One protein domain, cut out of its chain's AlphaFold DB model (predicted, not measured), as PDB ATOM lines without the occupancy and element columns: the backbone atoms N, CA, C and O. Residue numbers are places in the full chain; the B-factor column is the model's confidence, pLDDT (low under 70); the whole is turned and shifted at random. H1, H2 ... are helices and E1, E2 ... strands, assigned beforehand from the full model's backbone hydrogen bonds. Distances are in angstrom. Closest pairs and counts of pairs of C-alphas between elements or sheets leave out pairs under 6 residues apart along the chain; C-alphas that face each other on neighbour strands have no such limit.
ATOM      1  N   GLU A  94     333.664 306.084 401.357       81.19
ATOM      2  CA  GLU A  94     333.073 306.865 400.284       81.19
ATOM      3  C   GLU A  94     331.577 307.063 400.516       81.19
ATOM      4  O   GLU A  94     330.892 306.257 401.155       81.19
ATOM      5  N   MET A  95     331.066 308.174 399.991       76.62
ATOM      6  CA  MET A  95     329.632 308.404 399.986       76.62
ATOM      7  C   MET A  95     328.938 307.381 399.087       76.62
ATOM      8  O   MET A  95     329.438 307.021 398.024       76.62
ATOM      9  N   CYS A  96     327.757 306.938 399.514       75.94
ATOM     10  CA  CYS A  96     326.872 306.137 398.681       75.94
ATOM     11  C   CYS A  96     326.471 306.874 397.397       75.94
ATOM     12  O   CYS A  96     326.549 308.103 397.319       75.94
ATOM     13  N   THR A  97     325.966 306.128 396.411       77.19
ATOM     14  CA  THR A  97     325.373 306.727 395.209       77.19
ATOM     15  C   THR A  97     324.260 307.707 395.582       77.19
ATOM     16  O   THR A  97     323.583 307.545 396.602       77.19
ATOM     17  N   TRP A  98     324.050 308.726 394.743       71.75
ATOM     18  CA  TRP A  98     323.010 309.734 394.968       71.75
ATOM     19  C   TRP A  98     321.625 309.101 395.157       71.75
ATOM     20  O   TRP A  98     320.893 309.462 396.071       71.75
ATOM     21  N   GLU A  99     321.304 308.075 394.368       69.88
ATOM     22  CA  GLU A  99     320.047 307.328 394.479       69.88
ATOM     23  C   GLU A  99     319.877 306.650 395.847       69.88
ATOM     24  O   GLU A  99     318.801 306.705 396.448       69.88
ATOM     25  N   GLN A 100     320.947 306.046 396.371       71.50
ATOM     26  CA  GLN A 100     320.940 305.400 397.680       71.50
ATOM     27  C   GLN A 100     320.871 306.435 398.815       71.50
ATOM     28  O   GLN A 100     320.194 306.206 399.818       71.50
ATOM     29  N   PHE A 101     321.510 307.595 398.641       74.62
ATOM     30  CA  PHE A 101     321.388 308.719 399.567       74.62
ATOM     31  C   PHE A 101     319.948 309.244 399.626       74.62
ATOM     32  O   PHE A 101     319.380 309.341 400.717       74.62
ATOM     33  N   CYS A 102     319.321 309.492 398.470       70.12
ATOM     34  CA  CYS A 102     317.914 309.886 398.390       70.12
ATOM     35  C   CYS A 102     317.018 308.856 399.080       70.12
ATOM     36  O   CYS A 102     316.165 309.226 399.880       70.12
ATOM     37  N   ARG A 103     317.262 307.557 398.868       71.50
ATOM     38  CA  ARG A 103     316.535 306.488 399.566       71.50
ATOM     39  C   ARG A 103     316.645 306.586 401.092       71.50
ATOM     40  O   ARG A 103     315.648 306.340 401.762       71.50
ATOM     41  N   PHE A 104     317.806 306.926 401.652       69.69
ATOM     42  CA  PHE A 104     317.947 307.121 403.102       69.69
ATOM     43  C   PHE A 104     317.253 308.382 403.619       69.69
ATOM     44  O   PHE A 104     316.848 308.406 404.779       69.69
ATOM     45  N   ALA A 105     317.151 309.413 402.783       68.19
ATOM     46  CA  ALA A 105     316.489 310.669 403.111       68.19
ATOM     47  C   ALA A 105     314.961 310.630 402.923       68.19
ATOM     48  O   ALA A 105     314.276 311.547 403.370       68.19
ATOM     49  N   ARG A 106     314.423 309.594 402.265       73.88
ATOM     50  CA  ARG A 106     312.979 309.390 402.113       73.88
ATOM     51  C   ARG A 106     312.362 308.937 403.428       73.88
ATOM     52  O   ARG A 106     312.803 307.961 404.036       73.88
ATOM     53  N   GLU A 107     311.270 309.585 403.799       64.38
ATOM     54  CA  GLU A 107     310.308 309.001 404.721       64.38
ATOM     55  C   GLU A 107     309.312 308.189 403.892       64.38
ATOM     56  O   GLU A 107     308.708 308.695 402.950       64.38
ATOM     57  N   LEU A 108     309.197 306.894 404.189       67.50
ATOM     58  CA  LEU A 108     308.276 306.007 403.483       67.50
ATOM     59  C   LEU A 108     306.841 306.391 403.847       67.50
ATOM     60  O   LEU A 108     306.354 306.035 404.920       67.50
ATOM     61  N   GLU A 109     306.161 307.094 402.946       77.62
ATOM     62  CA  GLU A 109     304.772 307.484 403.143       77.62
ATOM     63  C   GLU A 109     303.838 306.518 402.406       77.62
ATOM     64  O   GLU A 109     303.781 306.481 401.175       77.62
ATOM     65  N   ARG A 110     303.088 305.710 403.162       83.31
ATOM     66  CA  ARG A 110     302.045 304.849 402.599       83.31
ATOM     67  C   ARG A 110     300.742 305.631 402.508       83.31
ATOM     68  O   ARG A 110     300.193 306.027 403.537       83.31
ATOM     69  N   ARG A 111     300.212 305.799 401.296       84.00
ATOM     70  CA  ARG A 111     298.928 306.473 401.066       84.00
ATOM     71  C   ARG A 111     297.967 305.611 400.265       84.00
ATOM     72  O   ARG A 111     298.366 304.838 399.399       84.00
ATOM     73  N   LYS A 112     296.679 305.768 400.572       86.44
ATOM     74  CA  LYS A 112     295.596 305.184 399.786       86.44
ATOM     75  C   LYS A 112     295.363 306.035 398.542       86.44
ATOM     76  O   LYS A 112     295.171 307.246 398.658       86.44
ATOM     77  N   VAL A 113     295.370 305.397 397.382       86.44
ATOM     78  CA  VAL A 113     295.086 306.033 396.099       86.44
ATOM     79  C   VAL A 113     293.576 306.202 395.950       86.44
ATOM     80  O   VAL A 113     292.798 305.310 396.303       86.44
ATOM     81  N   GLY A 114     293.148 307.363 395.454       79.62
ATOM     82  CA  GLY A 114     291.747 307.618 395.135       79.62
ATOM     83  C   GLY A 114     291.200 306.617 394.114       79.62
ATOM     84  O   GLY A 114     291.947 305.965 393.383       79.62
ATOM     85  N   ILE A 115     289.874 306.479 394.056       77.81
ATOM     86  CA  ILE A 115     289.218 305.613 393.059       77.81
ATOM     87  C   ILE A 115     289.397 306.142 391.626       77.81
ATOM     88  O   ILE A 115     289.220 305.417 390.657       77.81
ATOM     89  N   ASP A 116     289.773 307.412 391.513       78.62
ATOM     90  CA  ASP A 116     290.156 308.139 390.310       78.62
ATOM     91  C   ASP A 116     291.659 308.021 389.989       78.62
ATOM     92  O   ASP A 116     292.163 308.796 389.182       78.62
ATOM     93  N   ALA A 117     292.378 307.083 390.625       79.38
ATOM     94  CA  ALA A 117     293.825 306.882 390.501       79.38
ATOM     95  C   ALA A 117     294.673 308.102 390.910       79.38
ATOM     96  O   ALA A 117     295.819 308.243 390.489       79.38
ATOM     97  N   ARG A 118     294.136 309.003 391.744       83.88
ATOM     98  CA  ARG A 118     294.822 310.244 392.132       83.88
ATOM     99  C   ARG A 118     295.231 310.270 393.592       83.88
ATOM    100  O   ARG A 118     294.565 309.721 394.469       83.88
ATOM    101  N   ILE A 119     296.328 310.972 393.852       86.94
ATOM    102  CA  ILE A 119     296.803 311.295 395.195       86.94
ATOM    103  C   ILE A 119     297.054 312.794 395.317       86.94
ATOM    104  O   ILE A 119     297.469 313.449 394.364       86.94
ATOM    105  N   THR A 120     296.807 313.350 396.501       83.50
ATOM    106  CA  THR A 120     297.143 314.746 396.809       83.50
ATOM    107  C   THR A 120     298.294 314.770 397.802       83.50
ATOM    108  O   THR A 120     298.169 314.200 398.889       83.50
ATOM    109  N   ILE A 121     299.387 315.439 397.443       79.62
ATOM    110  CA  ILE A 121     300.542 315.659 398.316       79.62
ATOM    111  C   ILE A 121     300.825 317.161 398.357       79.62
ATOM    112  O   ILE A 121     300.909 317.794 397.307       79.62
ATOM    113  N   ASP A 122     300.882 317.744 399.556       74.50
ATOM    114  CA  ASP A 122     301.076 319.187 399.782       74.50
ATOM    115  C   ASP A 122     300.203 320.094 398.893       74.50
ATOM    116  O   ASP A 122     300.633 321.117 398.364       74.50
ATOM    117  N   GLY A 123     298.944 319.690 398.690       74.62
ATOM    118  CA  GLY A 123     297.972 320.423 397.871       74.62
ATOM    119  C   GLY A 123     298.138 320.260 396.355       74.62
ATOM    120  O   GLY A 123     297.334 320.807 395.603       74.62
ATOM    121  N   THR A 124     299.123 319.486 395.893       79.00
ATOM    122  CA  THR A 124     299.321 319.146 394.477       79.00
ATOM    123  C   THR A 124     298.741 317.766 394.177       79.00
ATOM    124  O   THR A 124     299.006 316.804 394.898       79.00
ATOM    125  N   GLN A 125     297.936 317.662 393.117       83.94
ATOM    126  CA  GLN A 125     297.344 316.396 392.680       83.94
ATOM    127  C   GLN A 125     298.230 315.692 391.655       83.94
ATOM    128  O   GLN A 125     298.577 316.284 390.634       83.94
ATOM    129  N   TYR A 126     298.519 314.419 391.901       85.19
ATOM    130  CA  TYR A 126     299.242 313.518 391.007       85.19
ATOM    131  C   TYR A 126     298.323 312.376 390.583       85.19
ATOM    132  O   TYR A 126     297.535 311.885 391.392       85.19
ATOM    133  N   GLU A 127     298.427 311.961 389.325       83.38
ATOM    134  CA  GLU A 127     297.727 310.794 388.785       83.38
ATOM    135  C   GLU A 127     298.721 309.647 388.692       83.38
ATOM    136  O   GLU A 127     299.795 309.793 388.109       83.38
ATOM    137  N   LEU A 128     298.379 308.554 389.367       83.88
ATOM    138  CA  LEU A 128     299.138 307.316 389.405       83.88
ATOM    139  C   LEU A 128     298.599 306.335 388.360       83.88
ATOM    140  O   LEU A 128     297.617 306.612 387.671       83.88
ATOM    141  N   ASP A 129     299.229 305.166 388.258       77.62
ATOM    142  CA  ASP A 129     298.725 304.087 387.414       77.62
ATOM    143  C   ASP A 129     297.294 303.676 387.842       77.62
ATOM    144  O   ASP A 129     297.056 303.447 389.036       77.62
ATOM    145  N   PRO A 130     296.334 303.553 386.902       71.81
ATOM    146  CA  PRO A 130     294.972 303.100 387.185       71.81
ATOM    147  C   PRO A 130     294.887 301.764 387.931       71.81
ATOM    148  O   PRO A 130     293.934 301.552 388.680       71.81
ATOM    149  N   GLY A 131     295.876 300.877 387.774       69.00
ATOM    150  CA  GLY A 131     295.964 299.618 388.516       69.00
ATOM    151  C   GLY A 131     296.131 299.800 390.028       69.00
ATOM    152  O   GLY A 131     295.821 298.887 390.785       69.00
ATOM    153  N   MET A 132     296.558 300.983 390.476       76.81
ATOM    154  CA  MET A 132     296.710 301.324 391.894       76.81
ATOM    155  C   MET A 132     295.441 301.940 392.497       76.81
ATOM    156  O   MET A 132     295.404 302.203 393.700       76.81
ATOM    157  N   ALA A 133     294.409 302.218 391.691       74.88
ATOM    158  CA  ALA A 133     293.213 302.933 392.126       74.88
ATOM    159  C   ALA A 133     292.468 302.188 393.245       74.88
ATOM    160  O   ALA A 133     292.118 301.014 393.129       74.88
ATOM    161  N   GLY A 134     292.181 302.895 394.341       72.75
ATOM    162  CA  GLY A 134     291.504 302.329 395.509       72.75
ATOM    163  C   GLY A 134     292.390 301.487 396.437       72.75
ATOM    164  O   GLY A 134     291.914 301.108 397.513       72.75
ATOM    165  N   ASP A 135     293.652 301.253 396.076       79.25
ATOM    166  CA  ASP A 135     294.610 300.469 396.855       79.25
ATOM    167  C   ASP A 135     295.679 301.353 397.531       79.25
ATOM    168  O   ASP A 135     295.642 302.583 397.440       79.25
ATOM    169  N   HIS A 136     296.601 300.757 398.291       81.75
ATOM    170  CA  HIS A 136     297.690 301.487 398.950       81.75
ATOM    171  C   HIS A 136     298.986 301.407 398.148       81.75
ATOM    172  O   HIS A 136     299.474 300.317 397.863       81.75
ATOM    173  N   ALA A 137     299.598 302.562 397.904       85.06
ATOM    174  CA  ALA A 137     300.926 302.669 397.317       85.06
ATOM    175  C   ALA A 137     301.899 303.324 398.307       85.06
ATOM    176  O   ALA A 137     301.509 304.132 399.159       85.06
ATOM    177  N   ILE A 138     303.175 302.959 398.207       85.69
ATOM    178  CA  ILE A 138     304.262 303.592 398.955       85.69
ATOM    179  C   ILE A 138     304.844 304.693 398.076       85.69
ATOM    180  O   ILE A 138     305.327 304.424 396.980       85.69
ATOM    181  N   LEU A 139     304.812 305.936 398.543       85.56
ATOM    182  CA  LEU A 139     305.350 307.065 397.795       85.56
ATOM    183  C   LEU A 139     306.862 307.143 397.998       85.56
ATOM    184  O   LEU A 139     307.365 307.185 399.119       85.56
ATOM    185  N   LEU A 140     307.591 307.156 396.888       80.81
ATOM    186  CA  LEU A 140     309.036 307.323 396.836       80.81
ATOM    187  C   LEU A 140     309.351 308.777 396.473       80.81
ATOM    188  O   LEU A 140     309.917 309.051 395.414       80.81
ATOM    189  N   TRP A 141     308.942 309.699 397.344       75.62
ATOM    190  CA  TRP A 141     309.176 311.134 397.193       75.62
ATOM    191  C   TRP A 141     309.770 311.696 398.482       75.62
ATOM    192  O   TRP A 141     309.232 311.478 399.564       75.62
ATOM    193  N   GLY A 142     310.914 312.368 398.375       70.88
ATOM    194  CA  GLY A 142     311.612 312.984 399.498       70.88
ATOM    195  C   GLY A 142     312.164 314.361 399.146       70.88
ATOM    196  O   GLY A 142     312.062 314.820 398.012       70.88
ATOM    197  N   LEU A 143     312.804 315.006 400.124       68.12
ATOM    198  CA  LEU A 143     313.333 316.376 400.027       68.12
ATOM    199  C   LEU A 143     314.252 316.622 398.812       68.12
ATOM    200  O   LEU A 143     314.357 317.748 398.334       68.12
ATOM    201  N   PHE A 144     314.934 315.577 398.339       64.69
ATOM    202  CA  PHE A 144     315.913 315.641 397.249       64.69
ATOM    203  C   PHE A 144     315.374 315.131 395.904       64.69
ATOM    204  O   PHE A 144     316.107 315.140 394.914       64.69
ATOM    205  N   ASP A 145     314.126 314.658 395.856       68.00
ATOM    206  CA  ASP A 145     313.537 314.058 394.662       68.00
ATOM    207  C   ASP A 145     312.714 315.100 393.882       68.00
ATOM    208  O   ASP A 145     311.743 315.669 394.381       68.00
ATOM    209  N   ASN A 146     313.082 315.315 392.617       67.19
ATOM    210  CA  ASN A 146     312.350 316.204 391.704       67.19
ATOM    211  C   ASN A 146     311.140 315.525 391.041       67.19
ATOM    212  O   ASN A 146     310.298 316.199 390.453       67.19
ATOM    213  N   GLU A 147     311.078 314.196 391.105       79.50
ATOM    214  CA  GLU A 147     310.063 313.372 390.456       79.50
ATOM    215  C   GLU A 147     309.426 312.428 391.476       79.50
ATOM    216  O   GLU A 147     310.109 311.865 392.335       79.50
ATOM    217  N   LEU A 148     308.114 312.233 391.356       82.06
ATOM    218  CA  LEU A 148     307.361 311.319 392.203       82.06
ATOM    219  C   LEU A 148     307.408 309.909 391.609       82.06
ATOM    220  O   LEU A 148     306.956 309.687 390.489       82.06
ATOM    221  N   TYR A 149     307.882 308.940 392.386       84.06
ATOM    222  CA  TYR A 149     307.724 307.517 392.080       84.06
ATOM    223  C   TYR A 149     306.803 306.868 393.116       84.06
ATOM    224  O   TYR A 149     306.704 307.344 394.246       84.06
ATOM    225  N   ALA A 150     306.148 305.769 392.754       83.94
ATOM    226  CA  ALA A 150     305.367 304.956 393.680       83.94
ATOM    227  C   ALA A 150     305.833 303.498 393.624       83.94
ATOM    228  O   ALA A 150     306.072 302.959 392.548       83.94
ATOM    229  N   GLU A 151     305.974 302.859 394.780       84.56
ATOM    230  CA  GLU A 151     306.152 301.414 394.904       84.56
ATOM    231  C   GLU A 151     304.773 300.779 395.148       84.56
ATOM    232  O   GLU A 151     304.090 301.101 396.126       84.56
ATOM    233  N   TYR A 152     304.362 299.891 394.242       77.00
ATOM    234  CA  TYR A 152     303.106 299.136 394.298       77.00
ATOM    235  C   TYR A 152     303.403 297.676 393.961       77.00
ATOM    236  O   TYR A 152     304.190 297.411 393.057       77.00
ATOM    237  N   GLU A 153     302.881 296.727 394.743       73.75
ATOM    238  CA  GLU A 153     303.287 295.308 394.676       73.75
ATOM    239  C   GLU A 153     304.819 295.109 394.606       73.75
ATOM    240  O   GLU A 153     305.323 294.219 393.922       73.75
ATOM    241  N   GLY A 154     305.567 295.993 395.284       69.38
ATOM    242  CA  GLY A 154     307.032 296.118 395.291       69.38
ATOM    243  C   GLY A 154     307.727 296.163 393.938       69.38
ATOM    244  O   GLY A 154     308.897 295.791 393.865       69.38
ATOM    245  N   GLU A 155     307.028 296.617 392.907       72.62
ATOM    246  CA  GLU A 155     307.620 297.161 391.695       72.62
ATOM    247  C   GLU A 155     307.548 298.694 391.762       72.62
ATOM    248  O   GLU A 155     306.659 299.275 392.392       72.62
ATOM    249  N   ARG A 156     308.538 299.363 391.167       81.31
ATOM    250  CA  ARG A 156     308.624 300.827 391.143       81.31
ATOM    251  C   ARG A 156     307.972 301.346 389.867       81.31
ATOM    252  O   ARG A 156     308.413 301.008 388.775       81.31
ATOM    253  N   PHE A 157     307.003 302.236 390.027       75.00
ATOM    254  CA  PHE A 157     306.269 302.890 388.951       75.00
ATOM    255  C   PHE A 157     306.463 304.409 388.994       75.00
ATOM    256  O   PHE A 157     306.716 304.991 390.055       75.00
ATOM    257  N   GLY A 158     306.349 305.048 387.833       81.44
ATOM    258  CA  GLY A 158     306.605 306.474 387.631       81.44
ATOM    259  C   GLY A 158     307.674 306.716 386.555       81.44
ATOM    260  O   GLY A 158     308.088 305.767 385.885       81.44
ATOM    261  N   PRO A 159     308.147 307.960 386.390       82.19
ATOM    262  CA  PRO A 159     307.808 309.144 387.183       82.19
ATOM    263  C   PRO A 159     306.373 309.638 386.946       82.19
ATOM    264  O   PRO A 159     305.865 309.612 385.828       82.19
ATOM    265  N   TYR A 160     305.727 310.102 388.014       81.94
ATOM    266  CA  TYR A 160     304.394 310.695 387.987       81.94
ATOM    267  C   TYR A 160     304.479 312.217 388.051       81.94
ATOM    268  O   TYR A 160     305.253 312.789 388.821       81.94
ATOM    269  N   TYR A 161     303.637 312.873 387.258       77.06
ATOM    270  CA  TYR A 161     303.605 314.325 387.121       77.06
ATOM    271  C   TYR A 161     302.272 314.887 387.630       77.06
ATOM    272  O   TYR A 161     301.255 314.187 387.626       77.06
ATOM    273  N   PRO A 162     302.250 316.145 388.096       79.38
ATOM    274  CA  PRO A 162     301.041 316.737 388.638       79.38
ATOM    275  C   PRO A 162     300.000 316.993 387.539       79.38
ATOM    276  O   PRO A 162     300.302 317.594 386.510       79.38
ATOM    277  N   VAL A 163     298.753 316.587 387.788       68.88
ATOM    278  CA  VAL A 163     297.618 316.695 386.845       68.88
ATOM    279  C   VAL A 163     297.149 318.139 386.695       68.88
ATOM    280  O   VAL A 163     296.687 318.556 385.639       68.88
ATOM    281  N   ASN A 164     297.288 318.921 387.764       61.00
ATOM    282  CA  ASN A 164     297.044 320.357 387.794       61.00
ATOM    283  C   ASN A 164     298.095 320.987 388.710       61.00
ATOM    284  O   ASN A 164     297.949 320.994 389.930       61.00
ATOM    285  N   GLY A 165     299.201 321.448 388.126       50.19
ATOM    286  CA  GLY A 165     300.337 321.935 388.906       50.19
ATOM    287  C   GLY A 165     300.120 323.338 389.496       50.19
ATOM    288  O   GLY A 165     299.548 324.204 388.821       50.19
ATOM    289  N   PRO A 166     300.627 323.626 390.710       52.34
ATOM    290  CA  PRO A 166     300.921 324.998 391.103       52.34
ATOM    291  C   PRO A 166     301.915 325.622 390.112       52.34
ATOM    292  O   PRO A 166     302.778 324.951 389.540       52.34
ATOM    293  N   ILE A 167     301.767 326.925 389.869       50.19
ATOM    294  CA  ILE A 167     302.613 327.662 388.928       50.19
ATOM    295  C   ILE A 167     304.070 327.604 389.436       50.19
ATOM    296  O   ILE A 167     304.296 327.934 390.601       50.19
ATOM    297  N   PRO A 168     305.059 327.210 388.608       54.09
ATOM    298  CA  PRO A 168     306.452 327.103 389.043       54.09
ATOM    299  C   PRO A 168     306.968 328.421 389.630       54.09
ATOM    300  O   PRO A 168     306.670 329.490 389.095       54.09
ATOM    301  N   LEU A 169     307.785 328.366 390.686       43.12
ATOM    302  CA  LEU A 169     308.453 329.549 391.241       43.12
ATOM    303  C   LEU A 169     309.233 330.278 390.126       43.12
ATOM    304  O   LEU A 169     310.077 329.683 389.460       43.12
ATOM    305  N   ARG A 170     308.925 331.572 389.928       40.31
ATOM    306  CA  ARG A 170     309.353 332.467 388.820       40.31
ATOM    307  C   ARG A 170     308.642 332.314 387.470       40.31
ATOM    308  O   ARG A 170     309.037 332.969 386.505       40.31
ATOM    309  N   ARG A 171     307.572 331.532 387.372       43.72
ATOM    310  CA  ARG A 171     306.625 331.618 386.251       43.72
ATOM    311  C   ARG A 171     305.337 332.261 386.754       43.72
ATOM    312  O   ARG A 171     304.893 331.993 387.860       43.72
ATOM    313  N   TYR A 172     304.745 333.134 385.949       47.22
ATOM    314  CA  TYR A 172     303.451 333.754 386.231       47.22
ATOM    315  C   TYR A 172     302.533 333.507 385.038       47.22
ATOM    316  O   TYR A 172     302.996 333.480 383.895       47.22
ATOM    317  N   ARG A 173     301.224 333.354 385.276       51.19
ATOM    318  CA  ARG A 173     300.242 333.469 384.190       51.19
ATOM    319  C   ARG A 173     300.268 334.922 383.718       51.19
ATOM    320  O   ARG A 173     299.915 335.819 384.477       51.19
ATOM    321  N   ALA A 174     300.729 335.156 382.495       47.94
ATOM    322  CA  ALA A 174     300.776 336.499 381.938       47.94
ATOM    323  C   ALA A 174     299.359 336.935 381.535       47.94
ATOM    324  O   ALA A 174     298.739 336.338 380.657       47.94
ATOM    325  N   VAL A 175     298.848 337.981 382.187       47.38
ATOM    326  CA  VAL A 175     297.665 338.714 381.720       47.38
ATOM    327  C   VAL A 175     298.072 339.532 380.489       47.38
ATOM    328  O   VAL A 175     299.229 339.938 380.362       47.38
ATOM    329  N   LYS A 176     297.138 339.767 379.559       52.09
ATOM    330  CA  LYS A 176     297.372 340.623 378.388       52.09
ATOM    331  C   LYS A 176     297.934 341.973 378.854       52.09
ATOM    332  O   LYS A 176     297.291 342.654 379.651       52.09
ATOM    333  N   ARG A 177     299.136 342.318 378.375       51.94
ATOM    334  CA  ARG A 177     299.878 343.519 378.785       51.94
ATOM    335  C   ARG A 177     298.998 344.760 378.672       51.94
ATOM    336  O   ARG A 177     298.345 344.978 377.648       51.94
ATOM    337  N   THR A 178     298.980 345.560 379.731       58.53
ATOM    338  CA  THR A 178     298.298 346.852 379.717       58.53
ATOM    339  C   THR A 178     299.242 347.928 379.177       58.53
ATOM    340  O   THR A 178     300.464 347.797 379.247       58.53
ATOM    341  N   LYS A 179     298.697 349.042 378.670       62.72
ATOM    342  CA  LYS A 179     299.508 350.183 378.197       62.72
ATOM    343  C   LYS A 179     300.401 350.788 379.296       62.72
ATOM    344  O   LYS A 179     301.364 351.485 378.986       62.72
ATOM    345  N   ALA A 180     300.082 350.545 380.570       56.19
ATOM    346  CA  ALA A 180     300.888 350.983 381.706       56.19
ATOM    347  C   ALA A 180     302.160 350.131 381.876       56.19
ATOM    348  O   ALA A 180     303.231 350.692 382.109       56.19
ATOM    349  N   ASP A 181     302.071 348.814 381.665       50.12
ATOM    350  CA  ASP A 181     303.217 347.896 381.760       50.12
ATOM    351  C   ASP A 181     304.244 348.154 380.651       50.12
ATOM    352  O   ASP A 181     305.446 348.190 380.900       50.12
ATOM    353  N   GLU A 182     303.780 348.445 379.430       72.56
ATOM    354  CA  GLU A 182     304.657 348.824 378.311       72.56
ATOM    355  C   GLU A 182     305.416 350.129 378.578       72.56
ATOM    356  O   GLU A 182     306.540 350.312 378.105       72.56
ATOM    357  N   ARG A 183     304.811 351.053 379.336       67.00
ATOM    358  CA  ARG A 183     305.459 352.304 379.743       67.00
ATOM    359  C   ARG A 183     306.505 352.054 380.831       67.00
ATOM    360  O   ARG A 183     307.568 352.665 380.771       67.00
ATOM    361  N   ALA A 184     306.238 351.150 381.775       57.12
ATOM    362  CA  ALA A 184     307.183 350.765 382.824       57.12
ATOM    363  C   ALA A 184     308.407 350.014 382.267       57.12
ATOM    364  O   ALA A 184     309.536 350.330 382.642       57.12
ATOM    365  N   ASP A 185     308.205 349.099 381.314       69.12
ATOM    366  CA  ASP A 185     309.298 348.414 380.609       69.12
ATOM    367  C   ASP A 185     310.166 349.413 379.826       69.12
ATOM    368  O   ASP A 185     311.390 349.319 379.844       69.12
ATOM    369  N   ARG A 186     309.553 350.432 379.207       75.19
ATOM    370  CA  ARG A 186     310.279 351.491 378.484       75.19
ATOM    371  C   ARG A 186     311.123 352.367 379.415       75.19
ATOM    372  O   ARG A 186     312.210 352.777 379.026       75.19
ATOM    373  N   ILE A 187     310.642 352.629 380.634       68.25
ATOM    374  CA  ILE A 187     311.391 353.356 381.673       68.25
ATOM    375  C   ILE A 187     312.570 352.515 382.182       68.25
ATOM    376  O   ILE A 187     313.656 353.059 382.344       68.25
ATOM    377  N   ARG A 188     312.394 351.198 382.375       63.31
ATOM    378  CA  ARG A 188     313.498 350.285 382.736       63.31
ATOM    379  C   ARG A 188     314.564 350.201 381.647       63.31
ATOM    380  O   ARG A 188     315.735 350.355 381.953       63.31
ATOM    381  N   LEU A 189     314.160 350.077 380.383       73.00
ATOM    382  CA  LEU A 189     315.079 350.078 379.238       73.00
ATOM    383  C   LEU A 189     315.892 351.380 379.140       73.00
ATOM    384  O   LEU A 189     317.077 351.343 378.826       73.00
ATOM    385  N   LEU A 190     315.269 352.522 379.440       69.81
ATOM    386  CA  LEU A 190     315.944 353.822 379.524       69.81
ATOM    387  C   LEU A 190     316.896 353.914 380.725       69.81
ATOM    388  O   LEU A 190     317.949 354.531 380.614       69.81
ATOM    389  N   ALA A 191     316.543 353.303 381.857       56.50
ATOM    390  CA  ALA A 191     317.401 353.250 383.038       56.50
ATOM    391  C   ALA A 191     318.631 352.350 382.818       56.50
ATOM    392  O   ALA A 191     319.734 352.736 383.195       56.50
ATOM    393  N   ASP A 192     318.470 351.213 382.136       59.62
ATOM    394  CA  ASP A 192     319.576 350.311 381.780       59.62
ATOM    395  C   ASP A 192     320.538 350.954 380.765       59.62
ATOM    396  O   ASP A 192     321.742 350.702 380.790       59.62
ATOM    397  N   GLN A 193     320.035 351.853 379.911       66.19
ATOM    398  CA  GLN A 193     320.850 352.672 379.002       66.19
ATOM    399  C   GLN A 193     321.645 353.780 379.713       66.19
ATOM    400  O   GLN A 193     322.542 354.364 379.109       66.19
ATOM    401  N   LEU A 194     321.336 354.071 380.981       59.62
ATOM    402  CA  LEU A 194     321.999 355.099 381.790       59.62
ATOM    403  C   LEU A 194     323.025 354.519 382.783       59.62
ATOM    404  O   LEU A 194     323.577 355.260 383.598       59.62
ATOM    405  N   GLY A 195     323.315 353.216 382.718       54.88
ATOM    406  CA  GLY A 195     324.335 352.573 383.546       54.88
ATOM    407  C   GLY A 195     325.764 352.889 383.085       54.88
ATOM    408  O   GLY A 195     326.126 352.653 381.935       54.88
ATOM    409  N   LEU A 196     326.604 353.386 383.998       51.94
ATOM    410  CA  LEU A 196     328.049 353.503 383.778       51.94
ATOM    411  C   LEU A 196     328.681 352.102 383.630       51.94
ATOM    412  O   LEU A 196     328.364 351.208 384.418       51.94
TER     413      LEU A 196
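AT A GLANCE: This is residues 94 to 196 of the 294 residues of the protein "Integrase" of Pseudomonas mandelii PD30 (UniProt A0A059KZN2). A small body of two sheets, partly face to face, trails a long free arm that ends in the helix H2. The larger sheet, E1 E4 E5 E6, is strongly twisted; the smaller, E2 E3 E7, is joined to it where E6 runs on into E7, and H1 sits beyond the sheets near the start of the printed part. The printed part has 103 residues, with two named helices and seven named strands in the order H1 E1 E2 E3 E4 E5 E6 E7 H2, of mixed class. The larger sheet is antiparallel throughout. The whole is extended, with a radius of gyration of the C-alphas of 21.6 A, and flat, spanning 63 by 44 by 17 A.

HOW THE PARTS SIT: In the larger sheet, E4, residues 136 to 140, E5, residues 148 to 152, and E6, residues 155 to 160, form a meander, each strand the antiparallel neighbour of the one before. E4 and E5 are a hairpin at 139 degrees, with N 140 and O 149 2.8 A apart. E5 and E6 are a hairpin at 152 degrees, with N 157 and O 150 2.8 A apart. E1, residues 109 to 112, is an edge strand antiparallel to E4 at 146 degrees, with N 139 and O 109 2.9 A apart. E6 runs on into E7, residues 162 to 164, at 38 degrees. In the smaller sheet E2, residues 118 to 121, and E3, residues 124 to 127, are a hairpin at 151 degrees, with N 126 and O 119 2.8 A apart. E3 and E7 meet only at a point, where the C-alphas of Tyr 126 and Pro 162 face each other at 4.4 A. H1, residues 98 to 105, is on neither sheet and is only just apart from E4, closest 8.0 A. H2, residues 179 to 192, is apart from H1. In H1 and H2 every O i to N i+4 pair is within hydrogen-bond range.

IN THESE COORDINATES: H1 begins at C-alpha 98, (323.010, 309.734, 394.968), and is 10.5 A long. E4 is 12.9 A, E5 13.1 A and E6 14.4 A long; E6 ends at C-alpha 160, (304.394, 310.695, 387.987). E1 and E2 are each 10.0 A long, E3 10.2 A and E7 5.5 A. H2 is 20.4 A long and ends at C-alpha 192, (319.576, 350.311, 381.780).

THE WHOLE: Residues 167 to 196, of which 179 to 192 belong to H2, stand free; the body without them spans 44 by 30 by 16 A. The C-alphas of Glu 153 and Leu 196, the two farthest apart, are 64.2 A apart. The link from E7 to H2, 14 residues, is long, and the printed part has no cut. Mean pLDDT of the printed part is 70.8; 42 residues are under 70, among them residues 163 to 181.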